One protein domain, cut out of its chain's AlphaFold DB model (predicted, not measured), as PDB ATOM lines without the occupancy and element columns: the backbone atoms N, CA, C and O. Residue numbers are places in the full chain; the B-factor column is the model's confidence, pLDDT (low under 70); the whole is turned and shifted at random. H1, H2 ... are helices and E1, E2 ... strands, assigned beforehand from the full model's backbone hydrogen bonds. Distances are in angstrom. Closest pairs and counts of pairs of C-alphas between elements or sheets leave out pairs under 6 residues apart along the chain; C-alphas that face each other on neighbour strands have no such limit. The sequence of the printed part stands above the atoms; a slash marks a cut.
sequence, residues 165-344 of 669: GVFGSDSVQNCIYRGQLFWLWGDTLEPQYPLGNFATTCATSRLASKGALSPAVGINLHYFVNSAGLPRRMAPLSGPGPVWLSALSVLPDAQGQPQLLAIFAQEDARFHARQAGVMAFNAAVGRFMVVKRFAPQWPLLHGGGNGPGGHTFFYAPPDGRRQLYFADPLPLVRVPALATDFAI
ATOM      1  N   GLY A 165     131.330 139.888 151.796       95.56
ATOM      2  CA  GLY A 165     131.068 138.502 151.387       95.56
ATOM      3  C   GLY A 165     131.286 138.197 149.899       95.56
ATOM      4  O   GLY A 165     130.739 137.219 149.411       95.56
ATOM      5  N   VAL A 166     132.058 139.002 149.164       97.12
ATOM      6  CA  VAL A 166     132.346 138.749 147.740       97.12
ATOM      7  C   VAL A 166     133.558 137.825 147.576       97.12
ATOM      8  O   VAL A 166     134.671 138.197 147.945       97.12
ATOM      9  N   PHE A 167     133.361 136.645 146.980       95.62
ATOM     10  CA  PHE A 167     134.439 135.708 146.607       95.62
ATOM     11  C   PHE A 167     134.922 135.891 145.163       95.62
ATOM     12  O   PHE A 167     136.085 135.618 144.857       95.62
ATOM     13  N   GLY A 168     134.038 136.375 144.294       95.06
ATOM     14  CA  GLY A 168     134.296 136.616 142.879       95.06
ATOM     15  C   GLY A 168     133.192 137.450 142.252       95.06
ATOM     16  O   GLY A 168     132.053 137.385 142.710       95.06
ATOM     17  N   SER A 169     133.519 138.225 141.225       95.62
ATOM     18  CA  SER A 169     132.564 139.024 140.461       95.62
ATOM     19  C   SER A 169     132.932 139.023 138.982       95.62
ATOM     20  O   SER A 169     134.062 139.361 138.615       95.62
ATOM     21  N   ASP A 170     131.954 138.666 138.161       93.31
ATOM     22  CA  ASP A 170     132.064 138.599 136.711       93.31
ATOM     23  C   ASP A 170     131.884 139.952 136.028       93.31
ATOM     24  O   ASP A 170     131.035 140.754 136.434       93.31
ATOM     25  N   SER A 171     132.614 140.131 134.924       91.88
ATOM     26  CA  SER A 171     132.498 141.270 134.017       91.88
ATOM     27  C   SER A 171     132.770 142.606 134.717       91.88
ATOM     28  O   SER A 171     133.205 142.646 135.859       91.88
ATOM     29  N   VAL A 172     132.544 143.723 134.039       95.62
ATOM     30  CA  VAL A 172     132.443 145.020 134.701       95.62
ATOM     31  C   VAL A 172     131.650 145.989 133.838       95.62
ATOM     32  O   VAL A 172     131.679 145.949 132.609       95.62
ATOM     33  N   GLN A 173     130.932 146.885 134.496       96.12
ATOM     34  CA  GLN A 173     130.467 148.143 133.943       96.12
ATOM     35  C   GLN A 173     130.715 149.226 134.987       96.12
ATOM     36  O   GLN A 173     130.480 149.018 136.180       96.12
ATOM     37  N   ASN A 174     131.175 150.395 134.561       95.56
ATOM     38  CA  ASN A 174     131.446 151.485 135.480       95.56
ATOM     39  C   ASN A 174     131.176 152.849 134.840       95.56
ATOM     40  O   ASN A 174     131.185 153.021 133.624       95.56
ATOM     41  N   CYS A 175     130.850 153.824 135.683       94.94
ATOM     42  CA  CYS A 175     130.652 155.210 135.270       94.94
ATOM     43  C   CYS A 175     130.790 156.157 136.467       94.94
ATOM     44  O   CYS A 175     130.769 155.739 137.626       94.94
ATOM     45  N   ILE A 176     130.901 157.456 136.190       94.12
ATOM     46  CA  ILE A 176     130.813 158.489 137.224       94.12
ATOM     47  C   ILE A 176     129.345 158.884 137.379       94.12
ATOM     48  O   ILE A 176     128.763 159.464 136.467       94.12
ATOM     49  N   TYR A 177     128.758 158.625 138.547       94.25
ATOM     50  CA  TYR A 177     127.383 159.006 138.866       94.25
ATOM     51  C   TYR A 177     127.336 159.779 140.184       94.25
ATOM     52  O   TYR A 177     127.892 159.341 141.190       94.25
ATOM     53  N   ARG A 178     126.700 160.961 140.173       91.00
ATOM     54  CA  ARG A 178     126.583 161.864 141.340       91.00
ATOM     55  C   ARG A 178     127.924 162.108 142.055       91.00
ATOM     56  O   ARG A 178     128.021 162.141 143.279       91.00
ATOM     57  N   GLY A 179     128.988 162.266 141.264       90.44
ATOM     58  CA  GLY A 179     130.330 162.565 141.757       90.44
ATOM     59  C   GLY A 179     131.020 161.419 142.508       90.44
ATOM     60  O   GLY A 179     131.924 161.701 143.301       90.44
ATOM     61  N   GLN A 180     130.603 160.171 142.284       93.38
ATOM     62  CA  GLN A 180     131.258 158.944 142.746       93.38
ATOM     63  C   GLN A 180     131.473 157.991 141.564       93.38
ATOM     64  O   GLN A 180     130.755 158.073 140.567       93.38
ATOM     65  N   LEU A 181     132.438 157.079 141.679       95.69
ATOM     66  CA  LEU A 181     132.537 155.951 140.756       95.69
ATOM     67  C   LEU A 181     131.493 154.920 141.154       95.69
ATOM     68  O   LEU A 181     131.469 154.478 142.304       95.69
ATOM     69  N   PHE A 182     130.632 154.566 140.211       97.50
ATOM     70  CA  PHE A 182     129.651 153.506 140.348       97.50
ATOM     71  C   PHE A 182     130.160 152.280 139.600       97.50
ATOM     72  O   PHE A 182     130.503 152.373 138.423       97.50
ATOM     73  N   TRP A 183     130.192 151.149 140.292       97.94
ATOM     74  CA  TRP A 183     130.678 149.872 139.789       97.94
ATOM     75  C   TRP A 183     129.532 148.885 139.717       97.94
ATOM     76  O   TRP A 183     128.697 148.828 140.625       97.94
ATOM     77  N   LEU A 184     129.523 148.089 138.662       97.50
ATOM     78  CA  LEU A 184     128.536 147.063 138.405       97.50
ATOM     79  C   LEU A 184     129.248 145.814 137.900       97.50
ATOM     80  O   LEU A 184     130.051 145.880 136.976       97.50
ATOM     81  N   TRP A 185     128.903 144.681 138.495       97.50
ATOM     82  CA  TRP A 185     129.351 143.351 138.106       97.50
ATOM     83  C   TRP A 185     128.144 142.444 137.895       97.50
ATOM     84  O   TRP A 185     127.084 142.659 138.493       97.50
ATOM     85  N   GLY A 186     128.314 141.427 137.059       94.00
ATOM     86  CA  GLY A 186     127.309 140.400 136.832       94.00
ATOM     87  C   GLY A 186     127.264 139.396 137.981       94.00
ATOM     88  O   GLY A 186     127.154 139.744 139.163       94.00
ATOM     89  N   ASP A 187     127.339 138.128 137.607       94.25
ATOM     90  CA  ASP A 187     127.334 136.992 138.514       94.25
ATOM     91  C   ASP A 187     128.420 137.139 139.589       94.25
ATOM     92  O   ASP A 187     129.582 137.451 139.319       94.25
ATOM     93  N   THR A 188     128.030 136.960 140.848       96.44
ATOM     94  CA  THR A 188     128.900 137.182 142.005       96.44
ATOM     95  C   THR A 188     128.857 135.975 142.927       96.44
ATOM     96  O   THR A 188     127.783 135.555 143.347       96.44
ATOM     97  N   LEU A 189     130.027 135.429 143.255       94.94
ATOM     98  CA  LEU A 189     130.169 134.281 144.151       94.94
ATOM     99  C   LEU A 189     130.205 134.733 145.614       94.94
ATOM    100  O   LEU A 189     130.803 135.763 145.939       94.94
ATOM    101  N   GLU A 190     129.618 133.920 146.489       93.69
ATOM    102  CA  GLU A 190     129.498 134.171 147.928       93.69
ATOM    103  C   GLU A 190     130.046 132.980 148.746       93.69
ATOM    104  O   GLU A 190     130.048 131.852 148.253       93.69
ATOM    105  N   PRO A 191     130.475 133.188 150.009       92.44
ATOM    106  CA  PRO A 191     131.017 132.125 150.858       92.44
ATOM    107  C   PRO A 191     130.029 131.007 151.200       92.44
ATOM    108  O   PRO A 191     130.425 129.866 151.420       92.44
ATOM    109  N   GLN A 192     128.748 131.353 151.332       90.56
ATOM    110  CA  GLN A 192     127.762 130.519 152.021       90.56
ATOM    111  C   GLN A 192     127.222 129.351 151.184       90.56
ATOM    112  O   GLN A 192     126.693 128.396 151.747       90.56
ATOM    113  N   TYR A 193     127.311 129.425 149.853       88.62
ATOM    114  CA  TYR A 193     126.707 128.439 148.960       88.62
ATOM    115  C   TYR A 193     127.407 128.429 147.583       88.62
ATOM    116  O   TYR A 193     127.950 129.454 147.179       88.62
ATOM    117  N   PRO A 194     127.409 127.308 146.825       83.94
ATOM    118  CA  PRO A 194     128.036 127.244 145.495       83.94
ATOM    119  C   PRO A 194     127.420 128.170 144.433       83.94
ATOM    120  O   PRO A 194     128.030 128.390 143.388       83.94
ATOM    121  N   LEU A 195     126.217 128.693 144.687       83.69
ATOM    122  CA  LEU A 195     125.602 129.783 143.927       83.69
ATOM    123  C   LEU A 195     125.693 131.084 144.731       83.69
ATOM    124  O   LEU A 195     125.749 131.045 145.957       83.69
ATOM    125  N   GLY A 196     125.628 132.230 144.055       90.94
ATOM    126  CA  GLY A 196     125.635 133.533 144.718       90.94
ATOM    127  C   GLY A 196     124.599 134.497 144.148       90.94
ATOM    128  O   GLY A 196     123.462 134.118 143.846       90.94
ATOM    129  N   ASN A 197     124.981 135.763 144.010       94.56
ATOM    130  CA  ASN A 197     124.116 136.791 143.453       94.56
ATOM    131  C   ASN A 197     124.191 136.802 141.919       94.56
ATOM    132  O   ASN A 197     125.163 137.276 141.335       94.56
ATOM    133  N   PHE A 198     123.114 136.346 141.280       94.12
ATOM    134  CA  PHE A 198     122.923 136.357 139.824       94.12
ATOM    135  C   PHE A 198     121.912 137.412 139.360       94.12
ATOM    136  O   PHE A 198     121.264 137.266 138.331       94.12
ATOM    137  N   ALA A 199     121.709 138.462 140.152       95.94
ATOM    138  CA  ALA A 199     120.828 139.579 139.822       95.94
ATOM    139  C   ALA A 199     121.589 140.910 139.880       95.94
ATOM    140  O   ALA A 199     121.048 141.912 140.358       95.94
ATOM    141  N   THR A 200     122.839 140.890 139.400       95.44
ATOM    142  CA  THR A 200     123.791 142.009 139.390       95.44
ATOM    143  C   THR A 200     124.231 142.464 140.792       95.44
ATOM    144  O   THR A 200     123.421 142.626 141.713       95.44
ATOM    145  N   THR A 201     125.529 142.724 140.946       97.56
ATOM    146  CA  THR A 201     126.145 143.318 142.144       97.56
ATOM    147  C   THR A 201     126.655 144.715 141.815       97.56
ATOM    148  O   THR A 201     127.190 144.946 140.735       97.56
ATOM    149  N   CYS A 202     126.536 145.660 142.747       98.31
ATOM    150  CA  CYS A 202     127.095 146.999 142.566       98.31
ATOM    151  C   CYS A 202     127.885 147.459 143.790       98.31
ATOM    152  O   CYS A 202     127.632 147.032 144.922       98.31
ATOM    153  N   ALA A 203     128.789 148.406 143.564       98.12
ATOM    154  CA  ALA A 203     129.478 149.151 144.606       98.12
ATOM    155  C   ALA A 203     129.675 150.607 144.189       98.12
ATOM    156  O   ALA A 203     129.493 150.976 143.030       98.12
ATOM    157  N   THR A 204     130.105 151.435 145.132       97.75
ATOM    158  CA  THR A 204     130.670 152.749 144.830       97.75
ATOM    159  C   THR A 204     132.105 152.860 145.328       97.75
ATOM    160  O   THR A 204     132.521 152.163 146.254       97.75
ATOM    161  N   SER A 205     132.878 153.758 144.729       97.00
ATOM    162  CA  SER A 205     134.140 154.230 145.296       97.00
ATOM    163  C   SER A 205     134.288 155.734 145.073       97.00
ATOM    164  O   SER A 205     133.571 156.360 144.285       97.00
ATOM    165  N   ARG A 206     135.186 156.360 145.834       94.62
ATOM    166  CA  ARG A 206     135.483 157.785 145.658       94.62
ATOM    167  C   ARG A 206     136.300 157.993 144.381       94.62
ATOM    168  O   ARG A 206     137.079 157.130 143.988       94.62
ATOM    169  N   LEU A 207     136.167 159.176 143.790       88.69
ATOM    170  CA  LEU A 207     137.081 159.658 142.754       88.69
ATOM    171  C   LEU A 207     138.432 160.035 143.373       88.69
ATOM    172  O   LEU A 207     138.485 160.456 144.532       88.69
ATOM    173  N   ALA A 208     139.514 159.961 142.592       83.50
ATOM    174  CA  ALA A 208     140.843 160.405 143.029       83.50
ATOM    175  C   ALA A 208     140.828 161.870 143.509       83.50
ATOM    176  O   ALA A 208     141.366 162.178 144.571       83.50
ATOM    177  N   SER A 209     140.096 162.742 142.805       79.81
ATOM    178  CA  SER A 209     139.872 164.147 143.186       79.81
ATOM    179  C   SER A 209     139.137 164.333 144.521       79.81
ATOM    180  O   SER A 209     139.151 165.421 145.084       79.81
ATOM    181  N   LYS A 210     138.514 163.276 145.059       86.44
ATOM    182  CA  LYS A 210     137.789 163.266 146.339       86.44
ATOM    183  C   LYS A 210     138.481 162.395 147.396       86.44
ATOM    184  O   LYS A 210     137.823 161.798 148.253       86.44
ATOM    185  N   GLY A 211     139.811 162.291 147.324       86.00
ATOM    186  CA  GLY A 211     140.635 161.601 148.320       86.00
ATOM    187  C   GLY A 211     140.578 160.074 148.245       86.00
ATOM    188  O   GLY A 211     140.777 159.404 149.259       86.00
ATOM    189  N   ALA A 212     140.256 159.505 147.077       92.12
ATOM    190  CA  ALA A 212     140.464 158.078 146.842       92.12
ATOM    191  C   ALA A 212     141.957 157.742 146.737       92.12
ATOM    192  O   ALA A 212     142.801 158.611 146.517       92.12
ATOM    193  N   LEU A 213     142.278 156.455 146.871       93.44
ATOM    194  CA  LEU A 213     143.620 155.958 146.590       93.44
ATOM    195  C   LEU A 213     143.962 156.167 145.110       93.44
ATOM    196  O   LEU A 213     143.085 156.168 144.245       93.44
ATOM    197  N   SER A 214     145.256 156.288 144.818       94.12
ATOM    198  CA  SER A 214     145.737 156.194 143.439       94.12
ATOM    199  C   SER A 214     145.325 154.842 142.838       94.12
ATOM    200  O   SER A 214     145.493 153.819 143.511       94.12
ATOM    201  N   PRO A 215     144.886 154.782 141.567       93.00
ATOM    202  CA  PRO A 215     144.582 153.515 140.898       93.00
ATOM    203  C   PRO A 215     145.814 152.611 140.763       93.00
ATOM    204  O   PRO A 215     145.686 151.401 140.609       93.00
ATOM    205  N   ALA A 216     147.031 153.154 140.898       93.25
ATOM    206  CA  ALA A 216     148.249 152.354 141.003       93.25
ATOM    207  C   ALA A 216     148.392 151.614 142.349       93.25
ATOM    208  O   ALA A 216     149.277 150.768 142.477       93.25
ATOM    209  N   VAL A 217     147.582 151.940 143.355       94.00
ATOM    210  CA  VAL A 217     147.681 151.418 144.725       94.00
ATOM    211  C   VAL A 217     146.554 150.432 145.025       94.00
ATOM    212  O   VAL A 217     146.845 149.317 145.443       94.00
ATOM    213  N   GLY A 218     145.296 150.817 144.800       95.19
ATOM    214  CA  GLY A 218     144.134 149.979 145.095       95.19
ATOM    215  C   GLY A 218     142.821 150.758 145.047       95.19
ATOM    216  O   GLY A 218     142.824 151.979 144.900       95.19
ATOM    217  N   ILE A 219     141.698 150.058 145.218       96.88
ATOM    218  CA  ILE A 219     140.353 150.649 145.215       96.88
ATOM    219  C   ILE A 219     139.636 150.255 146.509       96.88
ATOM    220  O   ILE A 219     139.545 149.082 146.856       96.88
ATOM    221  N   ASN A 220     139.106 151.245 147.230       97.62
ATOM    222  CA  ASN A 220     138.229 151.000 148.375       97.62
ATOM    223  C   ASN A 220     136.777 150.948 147.892       97.62
ATOM    224  O   ASN A 220     136.154 151.994 147.702       97.62
ATOM    225  N   LEU A 221     136.269 149.734 147.677       97.94
ATOM    226  CA  LEU A 221     134.892 149.487 147.251       97.94
ATOM    227  C   LEU A 221     133.915 149.527 148.432       97.94
ATOM    228  O   LEU A 221     134.167 148.943 149.487       97.94
ATOM    229  N   HIS A 222     132.775 150.174 148.217       97.69
ATOM    230  CA  HIS A 222     131.634 150.217 149.124       97.69
ATOM    231  C   HIS A 222     130.445 149.521 148.457       97.69
ATOM    232  O   HIS A 222     129.733 150.137 147.662       97.69
ATOM    233  N   TYR A 223     130.265 148.229 148.737       98.25
ATOM    234  CA  TYR A 223     129.187 147.434 148.148       98.25
ATOM    235  C   TYR A 223     127.811 147.871 148.647       98.25
ATOM    236  O   TYR A 223     127.636 148.253 149.805       98.25
ATOM    237  N   PHE A 224     126.814 147.763 147.770       97.81
ATOM    238  CA  PHE A 224     125.419 147.792 148.193       97.81
ATOM    239  C   PHE A 224     125.071 146.436 148.806       97.81
ATOM    240  O   PHE A 224     125.109 145.415 148.118       97.81
ATOM    241  N   VAL A 225     124.725 146.428 150.092       97.06
ATOM    242  CA  VAL A 225     124.492 145.199 150.861       97.06
ATOM    243  C   VAL A 225     123.036 145.040 151.292       97.06
ATOM    244  O   VAL A 225     122.263 146.001 151.326       97.06
ATOM    245  N   ASN A 226     122.638 143.799 151.564       94.56
ATOM    246  CA  ASN A 226     121.361 143.466 152.188       94.56
ATOM    247  C   ASN A 226     121.455 143.571 153.726       94.56
ATOM    248  O   ASN A 226     122.494 143.934 154.275       94.56
ATOM    249  N   SER A 227     120.370 143.245 154.436       94.69
ATOM    250  CA  SER A 227     120.324 143.282 155.908       94.69
ATOM    251  C   SER A 227     121.293 142.312 156.594       94.69
ATOM    252  O   SER A 227     121.604 142.508 157.762       94.69
ATOM    253  N   ALA A 228     121.786 141.291 155.885       92.38
ATOM    254  CA  ALA A 228     122.799 140.355 156.369       92.38
ATOM    255  C   ALA A 228     124.241 140.807 156.055       92.38
ATOM    256  O   ALA A 228     125.186 140.086 156.362       92.38
ATOM    257  N   GLY A 229     124.433 141.974 155.428       93.50
ATOM    258  CA  GLY A 229     125.757 142.481 155.047       93.50
ATOM    259  C   GLY A 229     126.373 141.815 153.808       93.50
ATOM    260  O   GLY A 229     127.539 142.064 153.506       93.50
ATOM    261  N   LEU A 230     125.604 140.996 153.085       94.25
ATOM    262  CA  LEU A 230     126.002 140.341 151.832       94.25
ATOM    263  C   LEU A 230     125.609 141.186 150.612       94.25
ATOM    264  O   LEU A 230     124.751 142.068 150.749       94.25
ATOM    265  N   PRO A 231     126.169 140.929 149.413       95.00
ATOM    266  CA  PRO A 231     125.874 141.717 148.223       95.00
ATOM    267  C   PRO A 231     124.374 141.695 147.918       95.00
ATOM    268  O   PRO A 231     123.728 140.649 147.850       95.00
ATOM    269  N   ARG A 232     123.782 142.878 147.768       95.94
ATOM    270  CA  ARG A 232     122.358 143.003 147.465       95.94
ATOM    271  C   ARG A 232     122.112 142.704 145.990       95.94
ATOM    272  O   ARG A 232     122.836 143.191 145.131       95.94
ATOM    273  N   ARG A 233     121.009 142.013 145.694       96.56
ATOM    274  CA  ARG A 233     120.460 141.892 144.333       96.56
ATOM    275  C   ARG A 233     120.077 143.276 143.806       96.56
ATOM    276  O   ARG A 233     119.102 143.861 144.285       96.56
ATOM    277  N   MET A 234     120.837 143.806 142.849       98.00
ATOM    278  CA  MET A 234     120.660 145.180 142.364       98.00
ATOM    279  C   MET A 234     119.636 145.300 141.236       98.00
ATOM    280  O   MET A 234     119.056 146.371 141.078       98.00
ATOM    281  N   ALA A 235     119.366 144.219 140.508       97.25
ATOM    282  CA  ALA A 235     118.376 144.144 139.435       97.25
ATOM    283  C   ALA A 235     117.425 142.942 139.630       97.25
ATOM    284  O   ALA A 235     117.388 142.032 138.801       97.25
ATOM    285  N   PRO A 236     116.666 142.873 140.741       94.44
ATOM    286  CA  PRO A 236     115.816 141.721 141.011       94.44
ATOM    287  C   PRO A 236     114.642 141.665 140.019       94.44
ATOM    288  O   PRO A 236     113.787 142.551 140.007       94.44
ATOM    289  N   LEU A 237     114.581 140.595 139.222       93.94
ATOM    290  CA  LEU A 237     113.432 140.242 138.387       93.94
ATOM    291  C   LEU A 237     112.829 138.913 138.835       93.94
ATOM    292  O   LEU A 237     113.526 138.027 139.325       93.94
ATOM    293  N   SER A 238     111.519 138.779 138.645       90.81
ATOM    294  CA  SER A 238     110.802 137.522 138.848       90.81
ATOM    295  C   SER A 238     111.161 136.502 137.761       90.81
ATOM    296  O   SER A 238     111.443 136.870 136.620       90.81
ATOM    297  N   GLY A 239     111.069 135.213 138.092       87.81
ATOM    298  CA  GLY A 239     111.319 134.107 137.162       87.81
ATOM    299  C   GLY A 239     112.763 133.583 137.186       87.81
ATOM    300  O   GLY A 239     113.637 134.214 137.779       87.81
ATOM    301  N   PRO A 240     113.015 132.404 136.588       89.38
ATOM    302  CA  PRO A 240     114.336 131.788 136.601       89.38
ATOM    303  C   PRO A 240     115.277 132.422 135.576       89.38
ATOM    304  O   PRO A 240     114.830 132.868 134.512       89.38
ATOM    305  N   GLY A 241     116.570 132.368 135.893       90.44
ATOM    306  CA  GLY A 241     117.654 132.873 135.054       90.44
ATOM    307  C   GLY A 241     118.407 134.043 135.691       90.44
ATOM    308  O   GLY A 241     117.803 134.785 136.476       90.44
ATOM    309  N   PRO A 242     119.704 134.210 135.382       93.19
ATOM    310  CA  PRO A 242     120.465 135.363 135.835       93.19
ATOM    311  C   PRO A 242     119.953 136.646 135.160       93.19
ATOM    312  O   PRO A 242     119.393 136.606 134.063       93.19
ATOM    313  N   VAL A 243     120.139 137.787 135.824       94.94
ATOM    314  CA  VAL A 243     119.849 139.124 135.294       94.94
ATOM    315  C   VAL A 243     121.155 139.889 135.168       94.94
ATOM    316  O   VAL A 243     121.767 140.273 136.173       94.94
ATOM    317  N   TRP A 244     121.549 140.139 133.927       93.75
ATOM    318  CA  TRP A 244     122.764 140.860 133.585       93.75
ATOM    319  C   TRP A 244     122.440 142.264 133.111       93.75
ATOM    320  O   TRP A 244     121.484 142.476 132.362       93.75
ATOM    321  N   LEU A 245     123.257 143.217 133.553       95.12
ATOM    322  CA  LEU A 245     123.212 144.600 133.108       95.12
ATOM    323  C   LEU A 245     124.478 144.928 132.310       95.12
ATOM    324  O   LEU A 245     125.587 144.590 132.718       95.12
ATOM    325  N   SER A 246     124.304 145.620 131.191       93.44
ATOM    326  CA  SER A 246     125.380 146.124 130.333       93.44
ATOM    327  C   SER A 246     125.091 147.559 129.891       93.44
ATOM    328  O   SER A 246     124.036 148.118 130.214       93.44
ATOM    329  N   ALA A 247     126.030 148.168 129.167       94.44
ATOM    330  CA  ALA A 247     125.909 149.520 128.638       94.44
ATOM    331  C   ALA A 247     125.534 150.574 129.698       94.44
ATOM    332  O   ALA A 247     124.743 151.490 129.440       94.44
ATOM    333  N   LEU A 248     126.094 150.434 130.904       96.31
ATOM    334  CA  LEU A 248     125.811 151.319 132.032       96.31
ATOM    335  C   LEU A 248     126.200 152.757 131.676       96.31
ATOM    336  O   LEU A 248     127.360 153.042 131.394       96.31
ATOM    337  N   SER A 249     125.230 153.665 131.692       96.12
ATOM    338  CA  SER A 249     125.414 155.021 131.178       96.12
ATOM    339  C   SER A 249     124.666 156.044 132.024       96.12
ATOM    340  O   SER A 249     123.563 155.790 132.505       96.12
ATOM    341  N   VAL A 250     125.257 157.231 132.175       96.81
ATOM    342  CA  VAL A 250     124.592 158.387 132.787       96.81
ATOM    343  C   VAL A 250     124.097 159.305 131.680       96.81
ATOM    344  O   VAL A 250     124.905 159.871 130.945       96.81
ATOM    345  N   LEU A 251     122.780 159.443 131.554       96.19
ATOM    346  CA  LEU A 251     122.132 160.237 130.512       96.19
ATOM    347  C   LEU A 251     121.221 161.297 131.141       96.19
ATOM    348  O   LEU A 251     120.544 160.994 132.124       96.19
ATOM    349  N   PRO A 252     121.182 162.526 130.603       95.25
ATOM    350  CA  PRO A 252     120.231 163.532 131.051       95.25
ATOM    351  C   PRO A 252     118.808 163.142 130.633       95.25
ATOM    352  O   PRO A 252     118.591 162.624 129.533       95.25
ATOM    353  N   ASP A 253     117.838 163.404 131.499       91.62
ATOM    354  CA  ASP A 253     116.422 163.358 131.142       91.62
ATOM    355  C   ASP A 253     115.944 164.650 130.462       91.62
ATOM    356  O   ASP A 253     116.735 165.539 130.142       91.62
ATOM    357  N   ALA A 254     114.635 164.747 130.213       89.75
ATOM    358  CA  ALA A 254     114.025 165.902 129.557       89.75
ATOM    359  C   ALA A 254     114.201 167.215 130.347       89.75
ATOM    360  O   ALA A 254     114.085 168.292 129.767       89.75
ATOM    361  N   GLN A 255     114.495 167.138 131.648       91.62
ATOM    362  CA  GLN A 255     114.763 168.275 132.530       91.62
ATOM    363  C   GLN A 255     116.271 168.506 132.734       91.62
ATOM    364  O   GLN A 255     116.665 169.363 133.526       91.62
ATOM    365  N   GLY A 256     117.126 167.749 132.039       90.50
ATOM    366  CA  GLY A 256     118.581 167.822 132.160       90.50
ATOM    367  C   GLY A 256     119.145 167.110 133.390       90.50
ATOM    368  O   GLY A 256     120.348 167.199 133.634       90.50
ATOM    369  N   GLN A 257     118.325 166.395 134.166       91.25
ATOM    370  CA  GLN A 257     118.785 165.704 135.367       91.25
ATOM    371  C   GLN A 257     119.465 164.376 135.007       91.25
ATOM    372  O   GLN A 257     118.958 163.622 134.172       91.25
ATOM    373  N   PRO A 258     120.610 164.042 135.630       94.00
ATOM    374  CA  PRO A 258     121.345 162.829 135.301       94.00
ATOM    375  C   PRO A 258     120.638 161.571 135.826       94.00
ATOM    376  O   PRO A 258     120.481 161.371 137.036       94.00
ATOM    377  N   GLN A 259     120.305 160.661 134.913       96.38
ATOM    378  CA  GLN A 259     119.777 159.330 135.202       96.38
ATOM    379  C   GLN A 259     120.824 158.256 134.909       96.38
ATOM    380  O   GLN A 259     121.489 158.290 133.878       96.38
ATOM    381  N   LEU A 260     120.966 157.292 135.820       97.88
ATOM    382  CA  LEU A 260     121.834 156.132 135.635       97.88
ATOM    383  C   LEU A 260     121.009 154.988 135.038       97.88
ATOM    384  O   LEU A 260     120.120 154.463 135.709       97.88
ATOM    385  N   LEU A 261     121.293 154.620 133.791       98.00
ATOM    386  CA  LEU A 261     120.550 153.630 133.009       98.00
ATOM    387  C   LEU A 261     121.457 152.479 132.565       98.00
ATOM    388  O   LEU A 261     122.665 152.652 132.422       98.00
ATOM    389  N   ALA A 262     120.867 151.312 132.325       97.19
ATOM    390  CA  ALA A 262     121.548 150.142 131.783       97.19
ATOM    391  C   ALA A 262     120.611 149.334 130.879       97.19
ATOM    392  O   ALA A 262     119.388 149.341 131.070       97.19
ATOM    393  N   ILE A 263     121.191 148.601 129.928       94.69
ATOM    394  CA  ILE A 263     120.488 147.543 129.204       94.69
ATOM    395  C   ILE A 263     120.474 146.305 130.093       94.69
ATOM    396  O   ILE A 263     121.526 145.898 130.581       94.69
ATOM    397  N   PHE A 264     119.302 145.707 130.306       93.94
ATOM    398  CA  PHE A 264     119.181 144.441 131.028       93.94
ATOM    399  C   PHE A 264     118.835 143.295 130.088       93.94
ATOM    400  O   PHE A 264     118.083 143.490 129.131       93.94
ATOM    401  N   ALA A 265     119.297 142.098 130.436       91.38
ATOM    402  CA  ALA A 265     118.825 140.837 129.887       91.38
ATOM    403  C   ALA A 265     118.629 139.821 131.023       91.38
ATOM    404  O   ALA A 265     119.439 139.750 131.948       91.38
ATOM    405  N   GLN A 266     117.524 139.073 130.982       92.31
ATOM    406  CA  GLN A 266     117.325 137.895 131.826       92.31
ATOM    407  C   GLN A 266     117.472 136.645 130.966       92.31
ATOM    408  O   GLN A 266     116.637 136.398 130.094       92.31
ATOM    409  N   GLU A 267     118.518 135.873 131.222       88.25
ATOM    410  CA  GLU A 267     118.927 134.758 130.368       88.25
ATOM    411  C   GLU A 267     118.252 133.442 130.759       88.25
ATOM    412  O   GLU A 267     117.936 133.199 131.923       88.25
ATOM    413  N   ASP A 268     118.041 132.561 129.784       84.69
ATOM    414  CA  ASP A 268     117.747 131.155 130.045       84.69
ATOM    415  C   ASP A 268     119.035 130.322 130.220       84.69
ATOM    416  O   ASP A 268     120.157 130.814 130.121       84.69
ATOM    417  N   ALA A 269     118.882 129.019 130.469       84.75
ATOM    418  CA  ALA A 269     120.012 128.102 130.638       84.75
ATOM    419  C   ALA A 269     120.861 127.895 129.363       84.75
ATOM    420  O   ALA A 269     121.896 127.234 129.421       84.75
ATOM    421  N   ARG A 270     120.417 128.406 128.207       81.88
ATOM    422  CA  ARG A 270     121.129 128.379 126.920       81.88
ATOM    423  C   ARG A 270     121.707 129.749 126.551       81.88
ATOM    424  O   ARG A 270     122.198 129.887 125.435       81.88
ATOM    425  N   PHE A 271     121.677 130.721 127.468       79.31
ATOM    426  CA  PHE A 271     122.104 132.104 127.231       79.31
ATOM    427  C   PHE A 271     121.301 132.800 126.123       79.31
ATOM    428  O   PHE A 271     121.845 133.547 125.307       79.31
ATOM    429  N   HIS A 272     119.997 132.509 126.059       81.06
ATOM    430  CA  HIS A 272     119.057 133.315 125.298       81.06
ATOM    431  C   HIS A 272     118.269 134.244 126.219       81.06
ATOM    432  O   HIS A 272     117.615 133.803 127.172       81.06
ATOM    433  N   ALA A 273     118.245 135.527 125.858       82.81
ATOM    434  CA  ALA A 273     117.482 136.530 126.577       82.81
ATOM    435  C   ALA A 273     115.981 136.208 126.510       82.81
ATOM    436  O   ALA A 273     115.335 136.325 125.468       82.81
ATOM    437  N   ARG A 274     115.398 135.839 127.654       85.25
ATOM    438  CA  ARG A 274     113.949 135.643 127.820       85.25
ATOM    439  C   ARG A 274     113.205 136.967 127.798       85.25
ATOM    440  O   ARG A 274     112.062 137.052 127.358       85.25
ATOM    441  N   GLN A 275     113.856 137.987 128.337       87.81
ATOM    442  CA  GLN A 275     113.415 139.366 128.289       87.81
ATOM    443  C   GLN A 275     114.621 140.286 128.380       87.81
ATOM    444  O   GLN A 275     115.574 139.999 129.103       87.81
ATOM    445  N   ALA A 276     114.539 141.412 127.684       90.25
ATOM    446  CA  ALA A 276     115.545 142.456 127.726       90.25
ATOM    447  C   ALA A 276     114.893 143.835 127.608       90.25
ATOM    448  O   ALA A 276     113.705 143.964 127.283       90.25
ATOM    449  N   GLY A 277     115.658 144.877 127.905       93.12
ATOM    450  CA  GLY A 277     115.151 146.239 127.896       93.12
ATOM    451  C   GLY A 277     116.058 147.212 128.623       93.12
ATOM    452  O   GLY A 277     117.257 146.990 128.741       93.12
ATOM    453  N   VAL A 278     115.460 148.271 129.157       95.75
ATOM    454  CA  VAL A 278     116.148 149.316 129.917       95.75
ATOM    455  C   VAL A 278     115.733 149.260 131.377       95.75
ATOM    456  O   VAL A 278     114.538 149.214 131.696       95.75
ATOM    457  N   MET A 279     116.722 149.335 132.261       97.81
ATOM    458  CA  MET A 279     116.525 149.664 133.668       97.81
ATOM    459  C   MET A 279     117.165 151.007 134.008       97.81
ATOM    460  O   MET A 279     118.191 151.370 133.442       97.81
ATOM    461  N   ALA A 280     116.589 151.706 134.984       97.81
ATOM    462  CA  ALA A 280     117.183 152.884 135.606       97.81
ATOM    463  C   ALA A 280     117.421 152.634 137.096       97.81
ATOM    464  O   ALA A 280     116.605 151.998 137.770       97.81
ATOM    465  N   PHE A 281     118.532 153.140 137.624       98.12
ATOM    466  CA  PHE A 281     118.812 153.115 139.051       98.12
ATOM    467  C   PHE A 281     117.898 154.105 139.777       98.12
ATOM    468  O   PHE A 281     117.991 155.319 139.600       98.12
ATOM    469  N   ASN A 282     117.025 153.585 140.634       96.62
ATOM    470  CA  ASN A 282     116.192 154.393 141.505       96.62
ATOM    471  C   ASN A 282     116.948 154.658 142.813       96.62
ATOM    472  O   ASN A 282     117.131 153.744 143.615       96.62
ATOM    473  N   ALA A 283     117.364 155.904 143.047       91.88
ATOM    474  CA  ALA A 283     118.137 156.272 144.233       91.88
ATOM    475  C   ALA A 283     117.351 156.160 145.555       91.88
ATOM    476  O   ALA A 283     117.960 155.876 146.582       91.88
ATOM    477  N   ALA A 284     116.026 156.345 145.538       93.31
ATOM    478  CA  ALA A 284     115.190 156.237 146.737       93.31
ATOM    479  C   ALA A 284     115.061 154.782 147.212       93.31
ATOM    480  O   ALA A 284     115.080 154.507 148.407       93.31
ATOM    481  N   VAL A 285     114.980 153.838 146.270       93.50
ATOM    482  CA  VAL A 285     114.925 152.395 146.568       93.50
ATOM    483  C   VAL A 285     116.331 151.773 146.627       93.50
ATOM    484  O   VAL A 285     116.543 150.719 147.227       93.50
ATOM    485  N   GLY A 286     117.316 152.416 146.000       94.44
ATOM    486  CA  GLY A 286     118.704 151.967 145.911       94.44
ATOM    487  C   GLY A 286     118.933 150.796 144.949       94.44
ATOM    488  O   GLY A 286     119.886 150.045 145.138       94.44
ATOM    489  N   ARG A 287     118.082 150.584 143.941       96.94
ATOM    490  CA  ARG A 287     118.208 149.456 142.994       96.94
ATOM    491  C   ARG A 287     117.766 149.832 141.585       96.94
ATOM    492  O   ARG A 287     117.078 150.834 141.400       96.94
ATOM    493  N   PHE A 288     118.131 149.012 140.608       98.38
ATOM    494  CA  PHE A 288     117.658 149.145 139.237       98.38
ATOM    495  C   PHE A 288     116.199 148.697 139.118       98.38
ATOM    496  O   PHE A 288     115.787 147.680 139.680       98.38
ATOM    497  N   MET A 289     115.406 149.487 138.399       97.69
ATOM    498  CA  MET A 289     113.995 149.240 138.124       97.69
ATOM    499  C   MET A 289     113.755 149.267 136.619       97.69
ATOM    500  O   MET A 289     114.331 150.093 135.914       97.69
ATOM    501  N   VAL A 290     112.900 148.369 136.128       97.19
ATOM    502  CA  VAL A 290     112.535 148.310 134.705       97.19
ATOM    503  C   VAL A 290     111.837 149.602 134.300       97.19
ATOM    504  O   VAL A 290     110.828 149.972 134.891       97.19
ATOM    505  N   VAL A 291     112.365 150.245 133.261       96.12
ATOM    506  CA  VAL A 291     111.762 151.412 132.603       96.12
ATOM    507  C   VAL A 291     111.071 150.982 131.315       96.12
ATOM    508  O   VAL A 291     109.950 151.396 131.030       96.12
ATOM    509  N   LYS A 292     111.719 150.105 130.542       95.25
ATOM    510  CA  LYS A 292     111.185 149.604 129.276       95.25
ATOM    511  C   LYS A 292     111.547 148.142 129.084       95.25
ATOM    512  O   LYS A 292     112.680 147.759 129.340       95.25
ATOM    513  N   ARG A 293     110.609 147.347 128.569       93.31
ATOM    514  CA  ARG A 293     110.904 146.051 127.942       93.31
ATOM    515  C   ARG A 293     110.900 146.223 126.428       93.31
ATOM    516  O   ARG A 293     110.003 146.881 125.891       93.31
ATOM    517  N   PHE A 294     111.902 145.667 125.765       89.69
ATOM    518  CA  PHE A 294     111.974 145.638 124.310       89.69
ATOM    519  C   PHE A 294     111.188 144.451 123.752       89.69
ATOM    520  O   PHE A 294     110.954 143.459 124.445       89.69
ATOM    521  N   ALA A 295     110.743 144.575 122.503       86.00
ATOM    522  CA  ALA A 295     110.009 143.517 121.825       86.00
ATOM    523  C   ALA A 295     110.945 142.316 121.562       86.00
ATOM    524  O   ALA A 295     112.011 142.533 120.989       86.00
ATOM    525  N   PRO A 296     110.578 141.067 121.917       71.94
ATOM    526  CA  PRO A 296     111.459 139.897 121.784       71.94
ATOM    527  C   PRO A 296     112.005 139.660 120.368       71.94
ATOM    528  O   PRO A 296     113.107 139.155 120.195       71.94
ATOM    529  N   GLN A 297     111.238 140.045 119.349       68.62
ATOM    530  CA  GLN A 297     111.594 139.946 117.935       68.62
ATOM    531  C   GLN A 297     112.477 141.096 117.430       68.62
ATOM    532  O   GLN A 297     112.718 141.197 116.226       68.62
ATOM    533  N   TRP A 298     112.898 142.021 118.299       70.38
ATOM    534  CA  TRP A 298     113.723 143.144 117.879       70.38
ATOM    535  C   TRP A 298     115.088 142.638 117.393       70.38
ATOM    536  O   TRP A 298     115.797 141.996 118.164       70.38
ATOM    537  N   PRO A 299     115.506 142.946 116.148       56.09
ATOM    538  CA  PRO A 299     116.742 142.399 115.580       56.09
ATOM    539  C   PRO A 299     118.023 142.742 116.355       56.09
ATOM    540  O   PRO A 299     119.039 142.080 116.158       56.09
ATOM    541  N   LEU A 300     117.974 143.771 117.210       58.34
ATOM    542  CA  LEU A 300     119.076 144.218 118.067       58.34
ATOM    543  C   LEU A 300     119.025 143.600 119.479       58.34
ATOM    544  O   LEU A 300     119.869 143.912 120.305       58.34
ATOM    545  N   LEU A 301     118.053 142.738 119.792       55.22
ATOM    546  CA  LEU A 301     117.882 142.150 121.129       55.22
ATOM    547  C   LEU A 301     118.819 140.962 121.409       55.22
ATOM    548  O   LEU A 301     118.740 140.346 122.468       55.22
ATOM    549  N   HIS A 302     119.677 140.597 120.460       50.34
ATOM    550  CA  HIS A 302     120.501 139.401 120.573       50.34
ATOM    551  C   HIS A 302     121.894 139.736 121.108       50.34
ATOM    552  O   HIS A 302     122.637 140.500 120.486       50.34
ATOM    553  N   GLY A 303     122.259 139.100 122.228       48.44
ATOM    554  CA  GLY A 303     123.652 138.978 122.654       48.44
ATOM    555  C   GLY A 303     124.523 138.428 121.518       48.44
ATOM    556  O   GLY A 303     124.057 137.659 120.672       48.44
ATOM    557  N   GLY A 304     125.779 138.868 121.457       53.56
ATOM    558  CA  GLY A 304     126.703 138.528 120.368       53.56
ATOM    559  C   GLY A 304     127.024 139.680 119.411       53.56
ATOM    560  O   GLY A 304     127.325 139.422 118.243       53.56
ATOM    561  N   GLY A 305     126.961 140.929 119.889       59.41
ATOM    562  CA  GLY A 305     127.543 142.100 119.227       59.41
ATOM    563  C   GLY A 305     126.744 142.747 118.091       59.41
ATOM    564  O   GLY A 305     127.295 143.513 117.304       59.41
ATOM    565  N   ASN A 306     125.450 142.438 117.965       66.12
ATOM    566  CA  ASN A 306     124.573 143.060 116.960       66.12
ATOM    567  C   ASN A 306     123.584 144.076 117.567       66.12
ATOM    568  O   ASN A 306     122.731 144.578 116.841       66.12
ATOM    569  N   GLY A 307     123.661 144.349 118.874       77.94
ATOM    570  CA  GLY A 307     122.674 145.117 119.637       77.94
ATOM    571  C   GLY A 307     123.277 146.135 120.607       77.94
ATOM    572  O   GLY A 307     124.499 146.219 120.715       77.94
ATOM    573  N   PRO A 308     122.450 146.933 121.312       86.31
ATOM    574  CA  PRO A 308     122.944 147.806 122.369       86.31
ATOM    575  C   PRO A 308     123.376 146.971 123.580       86.31
ATOM    576  O   PRO A 308     122.547 146.385 124.272       86.31
ATOM    577  N   GLY A 309     124.681 146.919 123.826       88.12
ATOM    578  CA  GLY A 309     125.294 146.154 124.909       88.12
ATOM    579  C   GLY A 309     126.768 146.521 125.090       88.12
ATOM    580  O   GLY A 309     127.225 147.545 124.578       88.12
ATOM    581  N   GLY A 310     127.503 145.691 125.830       90.44
ATOM    582  CA  GLY A 310     128.937 145.875 126.068       90.44
ATOM    583  C   GLY A 310     129.272 147.156 126.834       90.44
ATOM    584  O   GLY A 310     128.527 147.571 127.725       90.44
ATOM    585  N   HIS A 311     130.418 147.760 126.514       93.62
ATOM    586  CA  HIS A 311     130.872 149.021 127.109       93.62
ATOM    587  C   HIS A 311     130.423 150.220 126.272       93.62
ATOM    588  O   HIS A 311     130.323 150.130 125.049       93.62
ATOM    589  N   THR A 312     130.187 151.368 126.906       94.12
ATOM    590  CA  THR A 312     129.718 152.567 126.203       94.12
ATOM    591  C   THR A 312     130.720 153.708 126.223       94.12
ATOM    592  O   THR A 312     131.550 153.848 127.121       94.12
ATOM    593  N   PHE A 313     130.612 154.573 125.219       93.25
ATOM    594  CA  PHE A 313     131.283 155.866 125.210       93.25
ATOM    595  C   PHE A 313     130.440 156.910 124.485       93.25
ATOM    596  O   PHE A 313     129.573 156.602 123.665       93.25
ATOM    597  N   PHE A 314     130.720 158.175 124.775       90.62
ATOM    598  CA  PHE A 314     130.067 159.295 124.119       90.62
ATOM    599  C   PHE A 314     130.892 159.806 122.949       90.62
ATOM    600  O   PHE A 314     132.110 159.945 123.044       90.62
ATOM    601  N   TYR A 315     130.213 160.166 121.865       86.69
ATOM    602  CA  TYR A 315     130.840 160.860 120.751       86.69
ATOM    603  C   TYR A 315     129.847 161.798 120.068       86.69
ATOM    604  O   TYR A 315     128.700 161.435 119.801       86.69
ATOM    605  N   ALA A 316     130.297 163.019 119.793       82.94
ATOM    606  CA  ALA A 316     129.575 163.988 118.986       82.94
ATOM    607  C   ALA A 316     130.261 164.071 117.613       82.94
ATOM    608  O   ALA A 316     131.399 164.541 117.539       82.94
ATOM    609  N   PRO A 317     129.625 163.583 116.532       72.44
ATOM    610  CA  PRO A 317     130.154 163.803 115.193       72.44
ATOM    611  C   PRO A 317     130.105 165.308 114.846       72.44
ATOM    612  O   PRO A 317     129.264 166.021 115.391       72.44
ATOM    613  N   PRO A 318     130.972 165.808 113.943       67.31
ATOM    614  CA  PRO A 318     131.124 167.246 113.666       67.31
ATOM    615  C   PRO A 318     129.851 168.025 113.285       67.31
ATOM    616  O   PRO A 318     129.836 169.248 113.387       67.31
ATOM    617  N   ASP A 319     128.819 167.341 112.806       65.06
ATOM    618  CA  ASP A 319     127.552 167.880 112.307       65.06
ATOM    619  C   ASP A 319     126.321 167.261 112.991       65.06
ATOM    620  O   ASP A 319     125.191 167.504 112.574       65.06
ATOM    621  N   GLY A 320     126.518 166.452 114.035       72.88
ATOM    622  CA  GLY A 320     125.433 165.710 114.662       72.88
ATOM    623  C   GLY A 320     125.361 165.887 116.168       72.88
ATOM    624  O   GLY A 320     126.327 166.233 116.847       72.88
ATOM    625  N   ARG A 321     124.172 165.601 116.705       82.69
ATOM    626  CA  ARG A 321     123.941 165.568 118.152       82.69
ATOM    627  C   ARG A 321     124.829 164.514 118.817       82.69
ATOM    628  O   ARG A 321     125.110 163.478 118.210       82.69
ATOM    629  N   ARG A 322     125.217 164.763 120.072       88.12
ATOM    630  CA  ARG A 322     125.945 163.808 120.920       88.12
ATOM    631  C   ARG A 322     125.205 162.469 120.959       88.12
ATOM    632  O   ARG A 322     124.007 162.419 121.232       88.12
ATOM    633  N   GLN A 323     125.938 161.396 120.698       91.75
ATOM    634  CA  GLN A 323     125.438 160.027 120.715       91.75
ATOM    635  C   GLN A 323     126.148 159.233 121.810       91.75
ATOM    636  O   GLN A 323     127.303 159.514 122.152       91.75
ATOM    637  N   LEU A 324     125.460 158.220 122.313       94.31
ATOM    638  CA  LEU A 324     126.025 157.112 123.061       94.31
ATOM    639  C   LEU A 324     126.281 155.960 122.084       94.31
ATOM    640  O   LEU A 324     125.373 155.541 121.368       94.31
ATOM    641  N   TYR A 325     127.513 155.471 122.046       93.75
ATOM    642  CA  TYR A 325     127.932 154.335 121.231       93.75
ATOM    643  C   TYR A 325     128.093 153.091 122.100       93.75
ATOM    644  O   TYR A 325     128.535 153.194 123.244       93.75
ATOM    645  N   PHE A 326     127.781 151.929 121.529       93.50
ATOM    646  CA  PHE A 326     127.871 150.622 122.184       93.50
ATOM    647  C   PHE A 326     129.018 149.821 121.569       93.50
ATOM    648  O   PHE A 326     128.944 149.446 120.401       93.50
ATOM    649  N   ALA A 327     130.091 149.596 122.324       90.62
ATOM    650  CA  ALA A 327     131.252 148.820 121.908       90.62
ATOM    651  C   ALA A 327     131.047 147.339 122.261       90.62
ATOM    652  O   ALA A 327     131.449 146.875 123.324       90.62
ATOM    653  N   ASP A 328     130.407 146.607 121.351       86.56
ATOM    654  CA  ASP A 328     130.225 145.158 121.465       86.56
ATOM    655  C   ASP A 328     130.330 144.489 120.084       86.56
ATOM    656  O   ASP A 328     129.359 144.427 119.335       86.56
ATOM    657  N   PRO A 329     131.520 144.036 119.663       81.62
ATOM    658  CA  PRO A 329     132.822 144.585 120.039       81.62
ATOM    659  C   PRO A 329     133.148 145.898 119.317       81.62
ATOM    660  O   PRO A 329     133.977 146.679 119.773       81.62
ATOM    661  N   LEU A 330     132.553 146.144 118.149       90.31
ATOM    662  CA  LEU A 330     132.770 147.380 117.397       90.31
ATOM    663  C   LEU A 330     131.616 148.350 117.657       90.31
ATOM    664  O   LEU A 330     130.491 147.895 117.850       90.31
ATOM    665  N   PRO A 331     131.845 149.675 117.603       90.81
ATOM    666  CA  PRO A 331     130.838 150.662 117.964       90.81
ATOM    667  C   PRO A 331     129.859 150.930 116.821       90.81
ATOM    668  O   PRO A 331     129.739 152.048 116.322       90.81
ATOM    669  N   LEU A 332     129.200 149.867 116.362       91.00
ATOM    670  CA  LEU A 332     128.315 149.872 115.200       91.00
ATOM    671  C   LEU A 332     126.859 150.135 115.568       91.00
ATOM    672  O   LEU A 332     126.041 150.266 114.666       91.00
ATOM    673  N   VAL A 333     126.536 150.232 116.854       92.06
ATOM    674  CA  VAL A 333     125.223 150.648 117.348       92.06
ATOM    675  C   VAL A 333     125.395 151.948 118.122       92.06
ATOM    676  O   VAL A 333     126.384 152.132 118.840       92.06
ATOM    677  N   ARG A 334     124.438 152.862 117.973       93.19
ATOM    678  CA  ARG A 334     124.378 154.106 118.742       93.19
ATOM    679  C   ARG A 334     122.944 154.528 119.028       93.19
ATOM    680  O   ARG A 334     122.018 154.092 118.350       93.19
ATOM    681  N   VAL A 335     122.788 155.417 119.994       93.94
ATOM    682  CA  VAL A 335     121.524 156.080 120.327       93.94
ATOM    683  C   VAL A 335     121.818 157.523 120.743       93.94
ATOM    684  O   VAL A 335     122.916 157.802 121.241       93.94
ATOM    685  N   PRO A 336     120.888 158.466 120.559       93.88
ATOM    686  CA  PRO A 336     121.056 159.818 121.074       93.88
ATOM    687  C   PRO A 336     121.309 159.808 122.580       93.88
ATOM    688  O   PRO A 336     120.731 159.008 123.311       93.88
ATOM    689  N   ALA A 337     122.187 160.693 123.054       94.06
ATOM    690  CA  ALA A 337     122.627 160.711 124.448       94.06
ATOM    691  C   ALA A 337     121.603 161.369 125.402       94.06
ATOM    692  O   ALA A 337     121.952 162.294 126.132       94.06
ATOM    693  N   LEU A 338     120.354 160.896 125.386       94.88
ATOM    694  CA  LEU A 338     119.246 161.319 126.248       94.88
ATOM    695  C   LEU A 338     118.564 160.087 126.855       94.88
ATOM    696  O   LEU A 338     118.434 159.052 126.199       94.88
ATOM    697  N   ALA A 339     118.096 160.198 128.100       95.50
ATOM    698  CA  ALA A 339     117.432 159.095 128.795       95.50
ATOM    699  C   ALA A 339     116.138 158.648 128.083       95.50
ATOM    700  O   ALA A 339     115.819 157.460 128.063       95.50
ATOM    701  N   THR A 340     115.423 159.593 127.462       94.50
ATOM    702  CA  THR A 340     114.202 159.333 126.687       94.50
ATOM    703  C   THR A 340     114.477 158.478 125.457       94.50
ATOM    704  O   THR A 340     113.825 157.453 125.283       94.50
ATOM    705  N   ASP A 341     115.471 158.847 124.646       94.88
ATOM    706  CA  ASP A 341     115.838 158.116 123.429       94.88
ATOM    707  C   ASP A 341     116.408 156.726 123.780       94.88
ATOM    708  O   ASP A 341     116.085 155.738 123.126       94.88
ATOM    709  N   PHE A 342     117.177 156.604 124.872       94.94
ATOM    710  CA  PHE A 342     117.694 155.313 125.351       94.94
ATOM    711  C   PHE A 342     116.570 154.315 125.681       94.94
ATOM    712  O   PHE A 342     116.708 153.113 125.450       94.94
ATOM    713  N   ALA A 343     115.426 154.793 126.177       93.75
ATOM    714  CA  ALA A 343     114.260 153.963 126.477       93.75
ATOM    715  C   ALA A 343     113.383 153.641 125.248       93.75
ATOM    716  O   ALA A 343     112.441 152.850 125.364       93.75
ATOM    717  N   ILE A 344     113.666 154.209 124.070       91.12
ATOM    718  CA  ILE A 344     112.866 154.025 122.856       91.12
ATOM    719  C   ILE A 344     113.617 153.129 121.872       91.12
ATOM    720  O   ILE A 344     114.578 153.515 121.217       91.12
TER     721      ILE A 344
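AT A GLANCE: This is residues 165 to 344 of the 669 residues of an uncharacterized protein of Phycisphaerales bacterium (UniProt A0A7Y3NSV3). A strongly twisted sheet of four strands, E6 to E9, is partly face to face with a smaller sheet of three, E1, E2 and E5, as a small sandwich of two sheets. A third small sheet, E10 to E12, packs by E10 beside edge strand E6, with the short H1 near both E6 and E12, while the hairpin E3 and E4 lies at a far end. The printed part has 180 residues, with twelve named strands followed by one named helix; its class is mostly strand, though under half of the residues are in named elements. The sheet orders are E6 E7 E8 E9, E1 E2 E5, E10 E11 E12 and E3 E4, all antiparallel. The whole is compact, with a radius of gyration of the C-alphas of 16.5 A and spans of 51 by 43 by 31 A.

IN THESE COORDINATES: E6, residues 243 to 252, is 24.8 A long, E7, 258 to 267, 28.6 A, E8, 273 to 282, 23.3 A, and E9, 287 to 293, 17.1 A. E1, residues 173 to 177, begins at C-alpha 173 (130.467, 148.143, 133.943); E2 is 180 to 185 and E5 201 to 205. E3 is 188 to 190 and E4 193 to 197. E10 is 311 to 315, E11 323 to 327 and E12 333 to 336. H1, residues 339 to 342, ends at C-alpha 342 (117.694, 155.313, 125.351).

HOW THE PARTS SIT: E6, E7, E8 and E9 form a meander, each strand the antiparallel neighbour of the one before; N 249 and O 261 are 2.9 A apart, N 262 and O 279 2.9 A, and N 280 and O 289 2.9 A. E6 bends by 60 degrees at residue 247, E8 by 57 degrees at 277. Toward the other sheet of the sandwich, the closest C-alphas of E1 and E6 are those of Gln 173 and Leu 248, 6.0 A apart. There N 175 and O 182 of the hairpin E1 and E2 are 3.1 A apart, and N 183 and O 203 of E2 and E5 2.8 A. E2 runs on into E3 at 80 degrees; N 188 and O 197 of E3 and E4 are 2.9 A apart. The closest C-alphas of E6 and E10, Ala 247 and His 311, are 5.2 A apart. E10, E11 and E12 form a second meander, with N 325 and O 313 2.9 A apart and N 324 and O 335 2.8 A. H1 is on the sheet E6 E7 E8 E9 at a height of 6.4 A, over none of its strands, but only just, with 2 C-alphas on E8; it only grazes the sheet E10 E11 E12, with residues 341 to 342. H1 is too short for an O i to N i+4 pair; of its 1 O i to N i+3 pair, 0 are within hydrogen-bond range.

THE WHOLE: The C-alphas farthest apart, Gln 192 and Asp 319, are 54.5 A apart. The printed part has no cut. The links E5 to E6, of 37 residues, and E9 to E10, of 17, are long. Mean pLDDT of the printed part is 90.3; residues 297, 299 to 306 and 318 to 319 are under 70.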